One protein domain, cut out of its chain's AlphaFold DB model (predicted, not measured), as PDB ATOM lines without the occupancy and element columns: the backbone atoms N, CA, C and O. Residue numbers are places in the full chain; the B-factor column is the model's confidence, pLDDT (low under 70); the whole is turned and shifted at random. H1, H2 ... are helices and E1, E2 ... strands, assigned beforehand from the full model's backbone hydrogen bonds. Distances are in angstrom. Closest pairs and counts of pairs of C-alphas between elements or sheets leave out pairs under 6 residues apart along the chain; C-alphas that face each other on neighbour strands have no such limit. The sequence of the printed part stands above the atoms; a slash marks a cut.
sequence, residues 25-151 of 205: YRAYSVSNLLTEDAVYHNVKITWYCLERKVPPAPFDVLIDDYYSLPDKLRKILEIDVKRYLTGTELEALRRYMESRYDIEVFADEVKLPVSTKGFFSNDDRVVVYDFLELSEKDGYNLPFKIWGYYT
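Overview. This is residues 25 to 151 of the 205 residues of an uncharacterized protein of Deltaproteobacteria bacterium (UniProt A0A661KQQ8). A strongly twisted wall of five strands has the long helix H3 lying along one face, while H2 and the short H1 extend from one end of it. Towards the opposite end the long hairpin of E1 and E2 reaches out, and its tip, residues 34 to 39, sticks out free. The printed part has 127 residues, with three named helices and five named strands in the order E1 E2 H1 H2 H3 E3 E4 E5. The sheet runs E3 E1 E2 E5 E4, antiparallel throughout, and the class is mixed, helices and strands. The whole is compact, with a radius of gyration of the C-alphas of 15.5 A and spans of 48 by 32 by 23 A.

Arrangement. E1, residues 25 to 34, and E2, residues 39 to 49, form an antiparallel hairpin at 149 degrees, with N 29 and O 45 2.8 A apart, within hydrogen-bond range. E1 bends by 52 degrees at residue 31, and E2 by 74 degrees at residue 42. H1, residues 59 to 62, is not on the sheet. H2, residues 71 to 83, is close to H1 but not clearly touching it, the closest C-alphas being those of Phe 59 and Glu 78, 7.0 A apart. H2 only grazes the sheet with its residues 80 to 83; its closest C-alpha pair with E2 is Arg 83 and Cys 49, 4.5 A. H3, residues 87 to 101, is on the sheet, with a height over the sheet of 9.1 A; H3 and the sheet E3 E1 E2 E5 E4 form two layers, a helix on one face of a sheet. It lies over E1 and only just over E2, with 3 C-alphas falling on E2, and runs along the strands, at 2 degrees to E1 on the local plane. H2 and H3 are apart. The edge strand E3, residues 106 to 109, is antiparallel to E1 at 155 degrees, with N 28 and O 106 2.9 A apart. The other edge strand E4, residues 130 to 132, forms a hairpin with E5, residues 146 to 150, with N 148 and O 132 2.8 A apart. E5 is also antiparallel to E2, with N 46 and O 149 2.9 A apart. In H2 and H3 every O i to N i+4 pair is within hydrogen-bond range; H1 is too short for such a pair.

Along the chain. E1 begins at C-alpha 25, (86.974, 73.102, 137.838), and is 27.2 A long; E2 is 26.9 A long. H2 measures 18.6 A and H3 20.6 A. E5, 13.7 A long, ends at C-alpha 150, (81.699, 69.204, 121.913).

Size, cuts and confidence. The C-alphas of Asp 37 and Ser 68 are the two farthest apart, 49.1 A. The printed part has no cut. The links E3 to E4 and E4 to E5 are long, with 20 and 13 residues. The mean pLDDT of the printed part is 87.8; residues 117 to 129 are under 70.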
ATOM      1  N   TYR A  25      87.476  74.361 138.361       95.44
ATOM      2  CA  TYR A  25      86.974  73.102 137.838       95.44
ATOM      3  C   TYR A  25      86.779  73.173 136.329       95.44
ATOM      4  O   TYR A  25      86.289  74.169 135.784       95.44
ATOM      5  N   ARG A  26      87.131  72.073 135.663       94.06
ATOM      6  CA  ARG A  26      86.720  71.783 134.290       94.06
ATOM      7  C   ARG A  26      85.496  70.892 134.363       94.06
ATOM      8  O   ARG A  26      85.614  69.751 134.794       94.06
ATOM      9  N   ALA A  27      84.349  71.425 133.971       95.81
ATOM     10  CA  ALA A  27      83.092  70.699 134.006       95.81
ATOM     11  C   ALA A  27      82.784  70.074 132.646       95.81
ATOM     12  O   ALA A  27      83.076  70.661 131.601       95.81
ATOM     13  N   TYR A  28      82.171  68.898 132.656       95.38
ATOM     14  CA  TYR A  28      81.684  68.247 131.450       95.38
ATOM     15  C   TYR A  28      80.457  67.381 131.739       95.38
ATOM     16  O   TYR A  28      80.254  66.920 132.858       95.38
ATOM     17  N   SER A  29      79.670  67.132 130.705       95.50
ATOM     18  CA  SER A  29      78.603  66.133 130.691       95.50
ATOM     19  C   SER A  29      78.880  65.110 129.599       95.50
ATOM     20  O   SER A  29      79.608  65.393 128.644       95.50
ATOM     21  N   VAL A  30      78.298  63.926 129.736       92.12
ATOM     22  CA  VAL A  30      78.266  62.909 128.683       92.12
ATOM     23  C   VAL A  30      76.804  62.682 128.340       92.12
ATOM     24  O   VAL A  30      76.005  62.428 129.236       92.12
ATOM     25  N   SER A  31      76.442  62.833 127.070       91.19
ATOM     26  CA  SER A  31      75.063  62.636 126.627       91.19
ATOM     27  C   SER A  31      75.004  62.115 125.196       91.19
ATOM     28  O   SER A  31      75.975  62.204 124.443       91.19
ATOM     29  N   ASN A  32      73.854  61.566 124.819       91.06
ATOM     30  CA  ASN A  32      73.564  61.247 123.432       91.06
ATOM     31  C   ASN A  32      73.108  62.523 122.721       91.06
ATOM     32  O   ASN A  32      72.211  63.220 123.195       91.06
ATOM     33  N   LEU A  33      73.711  62.821 121.576       88.62
ATOM     34  CA  LEU A  33      73.358  63.982 120.772       88.62
ATOM     35  C   LEU A  33      72.539  63.540 119.563       88.62
ATOM     36  O   LEU A  33      73.021  62.767 118.739       88.62
ATOM     37  N   LEU A  34      71.321  64.058 119.448       87.81
ATOM     38  CA  LEU A  34      70.492  63.891 118.260       87.81
ATOM     39  C   LEU A  34      70.822  64.996 117.250       87.81
ATOM     40  O   LEU A  34      70.673  66.177 117.560       87.81
ATOM     41  N   THR A  35      71.239  64.609 116.048       81.50
ATOM     42  CA  THR A  35      71.314  65.492 114.876       81.50
ATOM     43  C   THR A  35      70.264  65.073 113.847       81.50
ATOM     44  O   THR A  35      69.602  64.048 114.015       81.50
ATOM     45  N   GLU A  36      70.097  65.854 112.775       79.12
ATOM     46  CA  GLU A  36      69.182  65.500 111.675       79.12
ATOM     47  C   GLU A  36      69.531  64.140 111.042       79.12
ATOM     48  O   GLU A  36      68.640  63.388 110.654       79.12
ATOM     49  N   ASP A  37      70.824  63.802 110.995       79.31
ATOM     50  CA  ASP A  37      71.331  62.612 110.308       79.31
ATOM     51  C   ASP A  37      71.425  61.363 111.199       79.31
ATOM     52  O   ASP A  37      71.318  60.236 110.704       79.31
ATOM     53  N   ALA A  38      71.711  61.528 112.495       87.38
ATOM     54  CA  ALA A  38      71.976  60.409 113.395       87.38
ATOM     55  C   ALA A  38      71.931  60.799 114.880       87.38
ATOM     56  O   ALA A  38      72.064  61.960 115.258       87.38
ATOM     57  N   VAL A  39      71.852  59.783 115.741       91.50
ATOM     58  CA  VAL A  39      72.201  59.919 117.158       91.50
ATOM     59  C   VAL A  39      73.672  59.555 117.342       91.50
ATOM     60  O   VAL A  39      74.109  58.480 116.926       91.50
ATOM     61  N   TYR A  40      74.426  60.455 117.965       90.88
ATOM     62  CA  TYR A  40      75.800  60.248 118.406       90.88
ATOM     63  C   TYR A  40      75.799  59.855 119.876       90.88
ATOM     64  O   TYR A  40      75.248  60.571 120.712       90.88
ATOM     65  N   HIS A  41      76.426  58.730 120.194       90.38
ATOM     66  CA  HIS A  41      76.452  58.201 121.549       90.38
ATOM     67  C   HIS A  41      77.650  58.706 122.348       90.38
ATOM     68  O   HIS A  41      78.746  58.851 121.806       90.38
ATOM     69  N   ASN A  42      77.436  58.911 123.652       87.75
ATOM     70  CA  ASN A  42      78.479  59.256 124.626       87.75
ATOM     71  C   ASN A  42      79.297  60.507 124.253       87.75
ATOM     72  O   ASN A  42      80.511  60.567 124.458       87.75
ATOM     73  N   VAL A  43      78.635  61.534 123.716       88.88
ATOM     74  CA  VAL A  43      79.281  62.796 123.350       88.88
ATOM     75  C   VAL A  43      79.673  63.550 124.615       88.88
ATOM     76  O   VAL A  43      78.828  63.894 125.445       88.88
ATOM     77  N   LYS A  44      80.970  63.845 124.747       90.56
ATOM     78  CA  LYS A  44      81.489  64.686 125.827       90.56
ATOM     79  C   LYS A  44      81.259  66.159 125.502       90.56
ATOM     80  O   LYS A  44      81.886  66.713 124.599       90.56
ATOM     81  N   ILE A  45      80.415  66.798 126.300       92.06
ATOM     82  CA  ILE A  45      80.147  68.233 126.250       92.06
ATOM     83  C   ILE A  45      80.948  68.893 127.360       92.06
ATOM     84  O   ILE A  45      80.723  68.617 128.534       92.06
ATOM     85  N   THR A  46      81.887  69.764 127.011       92.75
ATOM     86  CA  THR A  46      82.681  70.497 128.003       92.75
ATOM     87  C   THR A  46      82.078  71.873 128.239       92.75
ATOM     88  O   THR A  46      81.900  72.646 127.301       92.75
ATOM     89  N   TRP A  47      81.796  72.187 129.502       95.19
ATOM     90  CA  TRP A  47      81.149  73.427 129.919       95.19
ATOM     91  C   TRP A  47      82.174  74.464 130.368       95.19
ATOM     92  O   TRP A  47      83.153  74.143 131.046       95.19
ATOM     93  N   TYR A  48      81.938  75.725 130.016       93.75
ATOM     94  CA  TYR A  48      82.815  76.830 130.382       93.75
ATOM     95  C   TYR A  48      82.056  78.139 130.598       93.75
ATOM     96  O   TYR A  48      80.986  78.368 130.032       93.75
ATOM     97  N   CYS A  49      82.641  79.023 131.406       94.88
ATOM     98  CA  CYS A  49      82.136  80.378 131.594       94.88
ATOM     99  C   CYS A  49      82.568  81.277 130.426       94.88
ATOM    100  O   CYS A  49      83.764  81.458 130.192       94.88
ATOM    101  N   LEU A  50      81.606  81.838 129.688       89.44
ATOM    102  CA  LEU A  50      81.879  82.574 128.446       89.44
ATOM    103  C   LEU A  50      82.488  83.967 128.691       89.44
ATOM    104  O   LEU A  50      83.462  84.338 128.043       89.44
ATOM    105  N   GLU A  51      81.931  84.739 129.627       82.75
ATOM    106  CA  GLU A  51      82.178  86.191 129.725       82.75
ATOM    107  C   GLU A  51      82.593  86.647 131.131       82.75
ATOM    108  O   GLU A  51      82.170  87.699 131.625       82.75
ATOM    109  N   ARG A  52      83.436  85.871 131.820       90.12
ATOM    110  CA  ARG A  52      83.906  86.265 133.152       90.12
ATOM    111  C   ARG A  52      84.792  87.519 133.078       90.12
ATOM    112  O   ARG A  52      85.967  87.457 132.711       90.12
ATOM    113  N   LYS A  53      84.241  88.667 133.493       85.06
ATOM    114  CA  LYS A  53      84.949  89.962 133.501       85.06
ATOM    115  C   LYS A  53      86.131  89.974 134.476       85.06
ATOM    116  O   LYS A  53      87.238  90.359 134.096       85.06
ATOM    117  N   VAL A  54      85.906  89.514 135.708       88.44
ATOM    118  CA  VAL A  54      86.899  89.496 136.794       88.44
ATOM    119  C   VAL A  54      87.305  88.049 137.078       88.44
ATOM    120  O   VAL A  54      86.414  87.228 137.296       88.44
ATOM    121  N   PRO A  55      88.602  87.694 137.050       91.56
ATOM    122  CA  PRO A  55      89.020  86.329 137.342       91.56
ATOM    123  C   PRO A  55      88.669  85.947 138.794       91.56
ATOM    124  O   PRO A  55      88.599  86.828 139.652       91.56
ATOM    125  N   PRO A  56      88.486  84.651 139.102       90.38
ATOM    126  CA  PRO A  56      88.139  84.201 140.456       90.38
ATOM    127  C   PRO A  56      89.189  84.545 141.521       90.38
ATOM    128  O   PRO A  56      88.894  84.531 142.712       90.38
ATOM    129  N   ALA A  57      90.419  84.827 141.088       93.31
ATOM    130  CA  ALA A  57      91.540  85.258 141.906       93.31
ATOM    131  C   ALA A  57      92.562  86.023 141.041       93.31
ATOM    132  O   ALA A  57      92.463  85.979 139.809       93.31
ATOM    133  N   PRO A  58      93.549  86.710 141.646       94.69
ATOM    134  CA  PRO A  58      94.633  87.353 140.908       94.69
ATOM    135  C   PRO A  58      95.367  86.384 139.971       94.69
ATOM    136  O   PRO A  58      95.599  85.221 140.309       94.69
ATOM    137  N   PHE A  59      95.734  86.853 138.777       94.44
ATOM    138  CA  PHE A  59      96.353  85.994 137.765       94.44
ATOM    139  C   PHE A  59      97.704  85.419 138.193       94.44
ATOM    140  O   PHE A  59      98.013  84.296 137.825       94.44
ATOM    141  N   ASP A  60      98.476  86.132 139.006       93.06
ATOM    142  CA  ASP A  60      99.750  85.670 139.569       93.06
ATOM    143  C   ASP A  60      99.599  84.582 140.647       93.06
ATOM    144  O   ASP A  60     100.581  83.940 141.017       93.06
ATOM    145  N   VAL A  61      98.370  84.342 141.116       92.62
ATOM    146  CA  VAL A  61      97.998  83.192 141.956       92.62
ATOM    147  C   VAL A  61      97.497  82.026 141.099       92.62
ATOM    148  O   VAL A  61      97.773  80.866 141.404       92.62
ATOM    149  N   LEU A  62      96.744  82.321 140.034       93.75
ATOM    150  CA  LEU A  62      96.131  81.307 139.171       93.75
ATOM    151  C   LEU A  62      97.093  80.723 138.136       93.75
ATOM    152  O   LEU A  62      96.917  79.572 137.750       93.75
ATOM    153  N   ILE A  63      98.064  81.503 137.669       94.25
ATOM    154  CA  ILE A  63      98.944  81.197 136.540       94.25
ATOM    155  C   ILE A  63     100.392  81.220 137.021       94.25
ATOM    156  O   ILE A  63     100.838  82.181 137.650       94.25
ATOM    157  N   ASP A  64     101.133  80.162 136.707       93.31
ATOM    158  CA  ASP A  64     102.516  80.024 137.141       93.31
ATOM    159  C   ASP A  64     103.418  80.996 136.378       93.31
ATOM    160  O   ASP A  64     103.250  81.217 135.177       93.31
ATOM    161  N   ASP A  65     104.346  81.619 137.104       92.25
ATOM    162  CA  ASP A  65     105.299  82.607 136.588       92.25
ATOM    163  C   ASP A  65     104.680  83.707 135.699       92.25
ATOM    164  O   ASP A  65     105.317  84.222 134.779       92.25
ATOM    165  N   TYR A  66     103.445  84.124 136.009       93.94
ATOM    166  CA  TYR A  66     102.621  85.040 135.209       93.94
ATOM    167  C   TYR A  66     103.373  86.254 134.622       93.94
ATOM    168  O   TYR A  66     103.296  86.523 133.419       93.94
ATOM    169  N   TYR A  67     104.146  86.966 135.447       93.75
ATOM    170  CA  TYR A  67     104.896  88.164 135.037       93.75
ATOM    171  C   TYR A  67     106.099  87.879 134.125       93.75
ATOM    172  O   TYR A  67     106.598  88.792 133.472       93.75
ATOM    173  N   SER A  68     106.567  86.633 134.080       93.75
ATOM    174  CA  SER A  68     107.706  86.183 133.275       93.75
ATOM    175  C   SER A  68     107.279  85.467 131.989       93.75
ATOM    176  O   SER A  68     108.114  85.231 131.119       93.75
ATOM    177  N   LEU A  69     105.989  85.146 131.835       92.94
ATOM    178  CA  LEU A  69     105.463  84.497 130.634       92.94
ATOM    179  C   LEU A  69     105.535  85.405 129.396       92.94
ATOM    180  O   LEU A  69     105.276  86.603 129.515       92.94
ATOM    181  N   PRO A  70     105.760  84.858 128.186       93.19
ATOM    182  CA  PRO A  70     105.553  85.598 126.943       93.19
ATOM    183  C   PRO A  70     104.101  86.082 126.816       93.19
ATOM    184  O   PRO A  70     103.174  85.319 127.095       93.19
ATOM    185  N   ASP A  71     103.882  87.303 126.318       92.50
ATOM    186  CA  ASP A  71     102.547  87.929 126.272       92.50
ATOM    187  C   ASP A  71     101.481  87.069 125.576       92.50
ATOM    188  O   ASP A  71     100.333  87.019 126.017       92.50
ATOM    189  N   LYS A  72     101.853  86.352 124.506       89.94
ATOM    190  CA  LYS A  72     100.936  85.444 123.801       89.94
ATOM    191  C   LYS A  72     100.462  84.303 124.704       89.94
ATOM    192  O   LYS A  72      99.272  84.013 124.738       89.94
ATOM    193  N   LEU A  73     101.380  83.663 125.431       89.25
ATOM    194  CA  LEU A  73     101.047  82.565 126.339       89.25
ATOM    195  C   LEU A  73     100.273  83.078 127.557       89.25
ATOM    196  O   LEU A  73      99.283  82.467 127.946       89.25
ATOM    197  N   ARG A  74     100.669  84.234 128.095       92.38
ATOM    198  CA  ARG A  74      99.984  84.890 129.212       92.38
ATOM    199  C   ARG A  74      98.507  85.138 128.896       92.38
ATOM    200  O   ARG A  74      97.649  84.671 129.634       92.38
ATOM    201  N   LYS A  75      98.205  85.768 127.752       90.81
ATOM    202  CA  LYS A  75      96.822  86.029 127.305       90.81
ATOM    203  C   LYS A  75      95.995  84.753 127.140       90.81
ATOM    204  O   LYS A  75      94.815  84.748 127.467       90.81
ATOM    205  N   ILE A  76      96.605  83.678 126.643       89.44
ATOM    206  CA  ILE A  76      95.934  82.380 126.498       89.44
ATOM    207  C   ILE A  76      95.544  81.822 127.872       89.44
ATOM    208  O   ILE A  76      94.390  81.462 128.084       89.44
ATOM    209  N   LEU A  77      96.480  81.810 128.823       91.31
ATOM    210  CA  LEU A  77      96.215  81.304 130.170       91.31
ATOM    211  C   LEU A  77      95.206  82.176 130.924       91.31
ATOM    212  O   LEU A  77      94.367  81.641 131.639       91.31
ATOM    213  N   GLU A  78      95.221  83.496 130.723       93.12
ATOM    214  CA  GLU A  78      94.200  84.397 131.274       93.12
ATOM    215  C   GLU A  78      92.787  84.051 130.790       93.12
ATOM    216  O   GLU A  78      91.838  84.093 131.576       93.12
ATOM    217  N   ILE A  79      92.642  83.707 129.506       90.56
ATOM    218  CA  ILE A  79      91.370  83.256 128.929       90.56
ATOM    219  C   ILE A  79      90.967  81.914 129.549       90.56
ATOM    220  O   ILE A  79      89.831  81.772 129.998       90.56
ATOM    221  N   ASP A  80      91.892  80.957 129.623       89.56
ATOM    222  CA  ASP A  80      91.618  79.621 130.159       89.56
ATOM    223  C   ASP A  80      91.162  79.671 131.628       89.56
ATOM    224  O   ASP A  80      90.120  79.109 131.969       89.56
ATOM    225  N   VAL A  81      91.862  80.409 132.500       92.56
ATOM    226  CA  VAL A  81      91.483  80.482 133.925       92.56
ATOM    227  C   VAL A  81      90.163  81.213 134.158       92.56
ATOM    228  O   VAL A  81      89.457  80.913 135.119       92.56
ATOM    229  N   LYS A  82      89.794  82.152 133.277       93.44
ATOM    230  CA  LYS A  82      88.485  82.823 133.323       93.44
ATOM    231  C   LYS A  82      87.340  81.892 132.926       93.44
ATOM    232  O   LYS A  82      86.234  82.063 133.439       93.44
ATOM    233  N   ARG A  83      87.612  80.921 132.048       93.31
ATOM    234  CA  ARG A  83      86.643  79.936 131.550       93.31
ATOM    235  C   ARG A  83      86.334  78.827 132.548       93.31
ATOM    236  O   ARG A  83      85.236  78.275 132.494       93.31
ATOM    237  N   TYR A  84      87.263  78.501 133.445       94.31
ATOM    238  CA  TYR A  84      87.013  77.510 134.492       94.31
ATOM    239  C   TYR A  84      85.932  77.966 135.474       94.31
ATOM    240  O   TYR A  84      85.714  79.163 135.695       94.31
ATOM    241  N   LEU A  85      85.256  76.985 136.069       95.81
ATOM    242  CA  LEU A  85      84.207  77.215 137.053       95.81
ATOM    243  C   LEU A  85      84.787  77.216 138.462       95.81
ATOM    244  O   LEU A  85      85.659  76.417 138.789       95.81
ATOM    245  N   THR A  86      84.277  78.091 139.311       96.12
ATOM    246  CA  THR A  86      84.435  77.992 140.764       96.12
ATOM    247  C   THR A  86      83.541  76.878 141.313       96.12
ATOM    248  O   THR A  86      82.620  76.421 140.635       96.12
ATOM    249  N   GLY A  87      83.763  76.463 142.565       95.75
ATOM    250  CA  GLY A  87      82.897  75.472 143.219       95.75
ATOM    251  C   GLY A  87      81.420  75.891 143.239       95.75
ATOM    252  O   GLY A  87      80.551  75.108 142.876       95.75
ATOM    253  N   THR A  88      81.128  77.153 143.564       95.06
ATOM    254  CA  THR A  88      79.749  77.668 143.597       95.06
ATOM    255  C   THR A  88      79.075  77.633 142.224       95.06
ATOM    256  O   THR A  88      77.898  77.294 142.121       95.06
ATOM    257  N   GLU A  89      79.808  77.974 141.162       96.62
ATOM    258  CA  GLU A  89      79.277  77.944 139.794       96.62
ATOM    259  C   GLU A  89      79.073  76.512 139.297       96.62
ATOM    260  O   GLU A  89      78.073  76.243 138.639       96.62
ATOM    261  N   LEU A  90      79.973  75.589 139.650       97.56
ATOM    262  CA  LEU A  90      79.820  74.169 139.344       97.56
ATOM    263  C   LEU A  90      78.551  73.592 139.986       97.56
ATOM    264  O   LEU A  90      77.763  72.951 139.298       97.56
ATOM    265  N   GLU A  91      78.311  73.855 141.271       97.75
ATOM    266  CA  GLU A  91      77.113  73.364 141.967       97.75
ATOM    267  C   GLU A  91      75.819  74.007 141.456       97.75
ATOM    268  O   GLU A  91      74.751  73.390 141.445       97.75
ATOM    269  N   ALA A  92      75.880  75.266 141.023       97.44
ATOM    270  CA  ALA A  92      74.750  75.906 140.365       97.44
ATOM    271  C   ALA A  92      74.481  75.283 138.984       97.44
ATOM    272  O   ALA A  92      73.328  74.990 138.671       97.44
ATOM    273  N   LEU A  93      75.531  75.008 138.200       97.69
ATOM    274  CA  LEU A  93      75.412  74.331 136.911       97.69
ATOM    275  C   LEU A  93      74.859  72.908 137.067       97.69
ATOM    276  O   LEU A  93      73.935  72.561 136.346       97.69
ATOM    277  N   ARG A  94      75.355  72.117 138.026       98.06
ATOM    278  CA  ARG A  94      74.855  70.759 138.328       98.06
ATOM    279  C   ARG A  94      73.349  70.740 138.543       98.06
ATOM    280  O   ARG A  94      72.635  70.072 137.806       98.06
ATOM    281  N   ARG A  95      72.868  71.555 139.485       97.25
ATOM    282  CA  ARG A  95      71.435  71.653 139.799       97.25
ATOM    283  C   ARG A  95      70.613  72.118 138.601       97.25
ATOM    284  O   ARG A  95      69.504  71.632 138.386       97.25
ATOM    285  N   TYR A  96      71.134  73.069 137.827       96.75
ATOM    286  CA  TYR A  96      70.460  73.545 136.624       96.75
ATOM    287  C   TYR A  96      70.342  72.440 135.564       96.75
ATOM    288  O   TYR A  96      69.251  72.224 135.046       96.75
ATOM    289  N   MET A  97      71.428  71.717 135.283       96.25
ATOM    290  CA  MET A  97      71.446  70.657 134.271       96.25
ATOM    291  C   MET A  97      70.580  69.458 134.666       96.25
ATOM    292  O   MET A  97      69.805  68.980 133.842       96.25
ATOM    293  N   GLU A  98      70.640  69.039 135.929       94.56
ATOM    294  CA  GLU A  98      69.810  67.962 136.470       94.56
ATOM    295  C   GLU A  98      68.318  68.330 136.404       94.56
ATOM    296  O   GLU A  98      67.522  67.621 135.802       94.56
ATOM    297  N   SER A  99      67.932  69.498 136.931       93.81
ATOM    298  CA  SER A  99      66.513  69.888 136.996       93.81
ATOM    299  C   SER A  99      65.871  70.210 135.645       93.81
ATOM    300  O   SER A  99      64.655  70.077 135.503       93.81
ATOM    301  N   ARG A 100      66.647  70.697 134.668       93.00
ATOM    302  CA  ARG A 100      66.115  71.133 133.366       93.00
ATOM    303  C   ARG A 100      66.260  70.096 132.268       93.00
ATOM    304  O   ARG A 100      65.410  70.066 131.382       93.00
ATOM    305  N   TYR A 101      67.329  69.309 132.299       91.44
ATOM    306  CA  TYR A 101      67.702  68.434 131.192       91.44
ATOM    307  C   TYR A 101      67.892  66.978 131.608       91.44
ATOM    308  O   TYR A 101      68.109  66.162 130.721       91.44
ATOM    309  N   ASP A 102      67.817  66.653 132.906       92.88
ATOM    310  CA  ASP A 102      68.147  65.320 133.430       92.88
ATOM    311  C   ASP A 102      69.566  64.877 133.014       92.88
ATOM    312  O   ASP A 102      69.827  63.730 132.658       92.88
ATOM    313  N   ILE A 103      70.500  65.840 132.985       93.31
ATOM    314  CA  ILE A 103      71.896  65.625 132.588       93.31
ATOM    315  C   ILE A 103      72.813  65.826 133.791       93.31
ATOM    316  O   ILE A 103      72.851  66.898 134.398       93.31
ATOM    317  N   GLU A 104      73.635  64.818 134.067       96.81
ATOM    318  CA  GLU A 104      74.678  64.894 135.085       96.81
ATOM    319  C   GLU A 104      75.878  65.742 134.617       96.81
ATOM    320  O   GLU A 104      76.263  65.754 133.440       96.81
ATOM    321  N   VAL A 105      76.497  66.461 135.560       97.31
ATOM    322  CA  VAL A 105      77.705  67.264 135.322       97.31
ATOM    323  C   VAL A 105      78.851  66.768 136.202       97.31
ATOM    324  O   VAL A 105      78.880  66.956 137.425       97.31
ATOM    325  N   PHE A 106      79.851  66.204 135.539       96.62
ATOM    326  CA  PHE A 106      81.118  65.785 136.116       96.62
ATOM    327  C   PHE A 106      82.117  66.940 136.105       96.62
ATOM    328  O   PHE A 106      81.977  67.903 135.345       96.62
ATOM    329  N   ALA A 107      83.139  66.859 136.954       95.06
ATOM    330  CA  ALA A 107      84.178  67.874 136.979       95.06
ATOM    331  C   ALA A 107      85.525  67.349 137.465       95.06
ATOM    332  O   ALA A 107      85.596  66.623 138.455       95.06
ATOM    333  N   ASP A 108      86.583  67.836 136.821       94.56
ATOM    334  CA  ASP A 108      87.966  67.641 137.242       94.56
ATOM    335  C   ASP A 108      88.487  68.918 137.909       94.56
ATOM    336  O   ASP A 108      88.393  70.012 137.334       94.56
ATOM    337  N   GLU A 109      89.079  68.791 139.101       94.19
ATOM    338  CA  GLU A 109      89.773  69.909 139.749       94.19
ATOM    339  C   GLU A 109      90.994  70.320 138.909       94.19
ATOM    340  O   GLU A 109      91.802  69.497 138.467       94.19
ATOM    341  N   VAL A 110      91.122  71.619 138.652       92.06
ATOM    342  CA  VAL A 110      92.262  72.197 137.944       92.06
ATOM    343  C   VAL A 110      93.409  72.352 138.929       92.06
ATOM    344  O   VAL A 110      93.286  73.042 139.941       92.06
ATOM    345  N   LYS A 111      94.556  71.751 138.608       91.31
ATOM    346  CA  LYS A 111      95.780  71.942 139.382       91.31
ATOM    347  C   LYS A 111      96.256  73.388 139.228       91.31
ATOM    348  O   LYS A 111      96.654  73.791 138.138       91.31
ATOM    349  N   LEU A 112      96.213  74.140 140.324       91.50
ATOM    350  CA  LEU A 112      96.719  75.508 140.396       91.50
ATOM    351  C   LEU A 112      98.117  75.550 141.041       91.50
ATOM    352  O   LEU A 112      98.399  74.741 141.930       91.50
ATOM    353  N   PRO A 113      98.977  76.501 140.637       92.81
ATOM    354  CA  PRO A 113      98.801  77.406 139.498       92.81
ATOM    355  C   PRO A 113      98.889  76.663 138.150       92.81
ATOM    356  O   PRO A 113      99.550  75.628 138.044       92.81
ATOM    357  N   VAL A 114      98.222  77.180 137.113       90.25
ATOM    358  CA  VAL A 114      98.298  76.613 135.759       90.25
ATOM    359  C   VAL A 114      99.595  77.042 135.082       90.25
ATOM    360  O   VAL A 114      99.904  78.228 135.007       90.25
ATOM    361  N   SER A 115     100.354  76.081 134.569       83.75
ATOM    362  CA  SER A 115     101.600  76.329 133.825       83.75
ATOM    363  C   SER A 115     101.488  75.974 132.342       83.75
ATOM    364  O   SER A 115     102.288  76.418 131.520       83.75
ATOM    365  N   THR A 116     100.473  75.194 131.975       77.19
ATOM    366  CA  THR A 116     100.218  74.752 130.607       77.19
ATOM    367  C   THR A 116      98.888  75.285 130.114       77.19
ATOM    368  O   THR A 116      97.938  75.433 130.881       77.19
ATOM    369  N   LYS A 117      98.819  75.517 128.803       68.56
ATOM    370  CA  LYS A 117      97.583  75.829 128.092       68.56
ATOM    371  C   LYS A 117      96.479  74.823 128.434       68.56
ATOM    372  O   LYS A 117      96.737  73.622 128.534       68.56
ATOM    373  N   GLY A 118      95.254  75.312 128.599       59.66
ATOM    374  CA  GLY A 118      94.068  74.476 128.717       59.66
ATOM    375  C   GLY A 118      93.748  73.757 127.406       59.66
ATOM    376  O   GLY A 118      94.288  74.079 126.350       59.66
ATOM    377  N   PHE A 119      92.828  72.790 127.467       57.16
ATOM    378  CA  PHE A 119      92.410  71.970 126.318       57.16
ATOM    379  C   PHE A 119      91.959  72.796 125.098       57.16
ATOM    380  O   PHE A 119      92.233  72.404 123.971       57.16
ATOM    381  N   PHE A 120      91.360  73.972 125.317       52.53
ATOM    382  CA  PHE A 120      90.978  74.917 124.256       52.53
ATOM    383  C   PHE A 120      92.142  75.423 123.399       52.53
ATOM    384  O   PHE A 120      91.934  75.931 122.302       52.53
ATOM    385  N   SER A 121      93.355  75.336 123.927       46.59
ATOM    386  CA  SER A 121      94.520  76.052 123.429       46.59
ATOM    387  C   SER A 121      95.630  75.094 122.971       46.59
ATOM    388  O   SER A 121      96.694  75.558 122.547       46.59
ATOM    389  N   ASN A 122      95.401  73.779 123.098       39.69
ATOM    390  CA  ASN A 122      96.433  72.747 123.039       39.69
ATOM    391  C   ASN A 122      96.337  71.760 121.876       39.69
ATOM    392  O   ASN A 122      97.127  70.825 121.872       39.69
ATOM    393  N   ASP A 123      95.452  71.927 120.895       36.38
ATOM    394  CA  ASP A 123      95.428  70.938 119.820       36.38
ATOM    395  C   ASP A 123      94.985  71.499 118.472       36.38
ATOM    396  O   ASP A 123      93.820  71.833 118.266       36.38
ATOM    397  N   ASP A 124      95.904  71.422 117.512       38.06
ATOM    398  CA  ASP A 124      95.631  71.387 116.072       38.06
ATOM    399  C   ASP A 124      94.782  70.144 115.672       38.06
ATOM    400  O   ASP A 124      94.615  69.845 114.491       38.06
ATOM    401  N   ARG A 125      94.258  69.389 116.655       40.06
ATOM    402  CA  ARG A 125      93.448  68.169 116.506       40.06
ATOM    403  C   ARG A 125      92.077  68.228 117.181       40.06
ATOM    404  O   ARG A 125      91.284  67.307 116.993       40.06
ATOM    405  N   VAL A 126      91.757  69.273 117.950       45.78
ATOM    406  CA  VAL A 126      90.411  69.425 118.523       45.78
ATOM    407  C   VAL A 126      89.568  70.174 117.505       45.78
ATOM    408  O   VAL A 126      89.482  71.400 117.507       45.78
ATOM    409  N   VAL A 127      88.942  69.413 116.609       51.69
ATOM    410  CA  VAL A 127      87.830  69.920 115.805       51.69
ATOM    411  C   VAL A 127      86.676  70.155 116.779       51.69
ATOM    412  O   VAL A 127      85.915  69.234 117.090       51.69
ATOM    413  N   VAL A 128      86.601  71.368 117.334       57.78
ATOM    414  CA  VAL A 128      85.381  71.865 117.976       57.78
ATOM    415  C   VAL A 128      84.335  71.891 116.876       57.78
ATOM    416  O   VAL A 128      84.439  72.694 115.951       57.78
ATOM    417  N   TYR A 129      83.405  70.941 116.923       60.69
ATOM    418  CA  TYR A 129      82.431  70.776 115.851       60.69
ATOM    419  C   TYR A 129      81.289  71.770 116.012       60.69
ATOM    420  O   TYR A 129      80.801  72.299 115.020       60.69
ATOM    421  N   ASP A 130      80.888  72.032 117.258       77.69
ATOM    422  CA  ASP A 130      79.757  72.903 117.532       77.69
ATOM    423  C   ASP A 130      79.748  73.412 118.982       77.69
ATOM    424  O   ASP A 130      80.442  72.887 119.868       77.69
ATOM    425  N   PHE A 131      78.930  74.436 119.215       86.38
ATOM    426  CA  PHE A 131      78.730  75.075 120.505       86.38
ATOM    427  C   PHE A 131      77.294  74.887 120.992       86.38
ATOM    428  O   PHE A 131      76.325  74.973 120.246       86.38
ATOM    429  N   LEU A 132      77.153  74.666 122.296       89.06
ATOM    430  CA  LEU A 132      75.872  74.714 122.987       89.06
ATOM    431  C   LEU A 132      75.786  76.038 123.738       89.06
ATOM    432  O   LEU A 132      76.341  76.187 124.829       89.06
ATOM    433  N   GLU A 133      75.079  76.996 123.152       93.06
ATOM    434  CA  GLU A 133      74.862  78.331 123.715       93.06
ATOM    435  C   GLU A 133      73.818  78.293 124.845       93.06
ATOM    436  O   GLU A 133      72.712  78.817 124.731       93.06
ATOM    437  N   LEU A 134      74.139  77.602 125.944       93.56
ATOM    438  CA  LEU A 134      73.185  77.330 127.023       93.56
ATOM    439  C   LEU A 134      72.643  78.623 127.660       93.56
ATOM    440  O   LEU A 134      71.468  78.669 128.011       93.56
ATOM    441  N   SER A 135      73.457  79.682 127.748       94.75
ATOM    442  CA  SER A 135      73.015  80.990 128.259       94.75
ATOM    443  C   SER A 135      71.999  81.714 127.382       94.75
ATOM    444  O   SER A 135      71.348  82.631 127.874       94.75
ATOM    445  N   GLU A 136      71.859  81.319 126.117       94.75
ATOM    446  CA  GLU A 136      70.933  81.937 125.163       94.75
ATOM    447  C   GLU A 136      69.610  81.154 125.061       94.75
ATOM    448  O   GLU A 136      68.719  81.517 124.297       94.75
ATOM    449  N   LYS A 137      69.463  80.062 125.826       93.00
ATOM    450  CA  LYS A 137      68.235  79.259 125.869       93.00
ATOM    451  C   LYS A 137      67.169  79.907 126.749       93.00
ATOM    452  O   LYS A 137      67.451  80.440 127.824       93.00
ATOM    453  N   ASP A 138      65.914  79.763 126.332       91.69
ATOM    454  CA  ASP A 138      64.762  80.210 127.112       91.69
ATOM    455  C   ASP A 138      64.741  79.574 128.509       91.69
ATOM    456  O   ASP A 138      64.952  78.373 128.690       91.69
ATOM    457  N   GLY A 139      64.464  80.393 129.526       90.06
ATOM    458  CA  GLY A 139      64.403  79.940 130.917       90.06
ATOM    459  C   GLY A 139      65.764  79.730 131.591       90.06
ATOM    460  O   GLY A 139      65.800  79.208 132.713       90.06
ATOM    461  N   TYR A 140      66.867  80.147 130.956       95.56
ATOM    462  CA  TYR A 140      68.178  80.235 131.596       95.56
ATOM    463  C   TYR A 140      68.163  81.234 132.761       95.56
ATOM    464  O   TYR A 140      67.735  82.377 132.614       95.56
ATOM    465  N   ASN A 141      68.617  80.802 133.941       94.56
ATOM    466  CA  ASN A 141      68.524  81.593 135.175       94.56
ATOM    467  C   ASN A 141      69.792  81.559 136.046       94.56
ATOM    468  O   ASN A 141      69.751  81.980 137.204       94.56
ATOM    469  N   LEU A 142      70.918  81.070 135.516       95.06
ATOM    470  CA  LEU A 142      72.188  81.129 136.236       95.06
ATOM    471  C   LEU A 142      72.750  82.563 136.216       95.06
ATOM    472  O   LEU A 142      72.642  83.255 135.204       95.06
ATOM    473  N   PRO A 143      73.401  83.025 137.302       92.62
ATOM    474  CA  PRO A 143      73.922  84.393 137.404       92.62
ATOM    475  C   PRO A 143      75.233  84.629 136.625       92.62
ATOM    476  O   PRO A 143      75.902  85.644 136.809       92.62
ATOM    477  N   PHE A 144      75.628  83.689 135.773       94.12
ATOM    478  CA  PHE A 144      76.828  83.711 134.938       94.12
ATOM    479  C   PHE A 144      76.494  83.026 133.616       94.12
ATOM    480  O   PHE A 144      75.625  82.167 133.593       94.12
ATOM    481  N   LYS A 145      77.175  83.381 132.521       95.50
ATOM    482  CA  LYS A 145      76.945  82.750 131.213       95.50
ATOM    483  C   LYS A 145      77.757  81.468 131.072       95.50
ATOM    484  O   LYS A 145      78.987  81.515 131.171       95.50
ATOM    485  N   ILE A 146      77.077  80.358 130.804       96.00
ATOM    486  CA  ILE A 146      77.679  79.054 130.504       96.00
ATOM    487  C   ILE A 146      77.396  78.680 129.070       96.00
ATOM    488  O   ILE A 146      76.235  78.647 128.681       96.00
ATOM    489  N   TRP A 147      78.450  78.327 128.342       95.25
ATOM    490  CA  TRP A 147      78.367  77.654 127.052       95.25
ATOM    491  C   TRP A 147      79.036  76.281 127.144       95.25
ATOM    492  O   TRP A 147      79.870  76.027 128.020       95.25
ATOM    493  N   GLY A 148      78.639  75.389 126.247       92.19
ATOM    494  CA  GLY A 148      79.248  74.087 126.039       92.19
ATOM    495  C   GLY A 148      79.931  74.024 124.681       92.19
ATOM    496  O   GLY A 148      79.551  74.731 123.754       92.19
ATOM    497  N   TYR A 149      80.922  73.158 124.549       88.88
ATOM    498  CA  TYR A 149      81.447  72.749 123.250       88.88
ATOM    499  C   TYR A 149      81.646  71.242 123.247       88.88
ATOM    500  O   TYR A 149      81.893  70.632 124.294       88.88
ATOM    501  N   TYR A 150      81.537  70.641 122.072       87.12
ATOM    502  CA  TYR A 150      81.699  69.204 121.913       87.12
ATOM    503  C   TYR A 150      82.320  68.860 120.561       87.12
ATOM    504  O   TYR A 150      82.464  69.694 119.663       87.12
ATOM    505  N   THR A 151      82.716  67.598 120.433       82.81
ATOM    506  CA  THR A 151      83.128  67.010 119.164       82.81
ATOM    507  C   THR A 151      82.443  65.666 118.990       82.81
ATOM    508  O   THR A 151      82.327  64.892 119.940       82.81
TER     509      THR A 151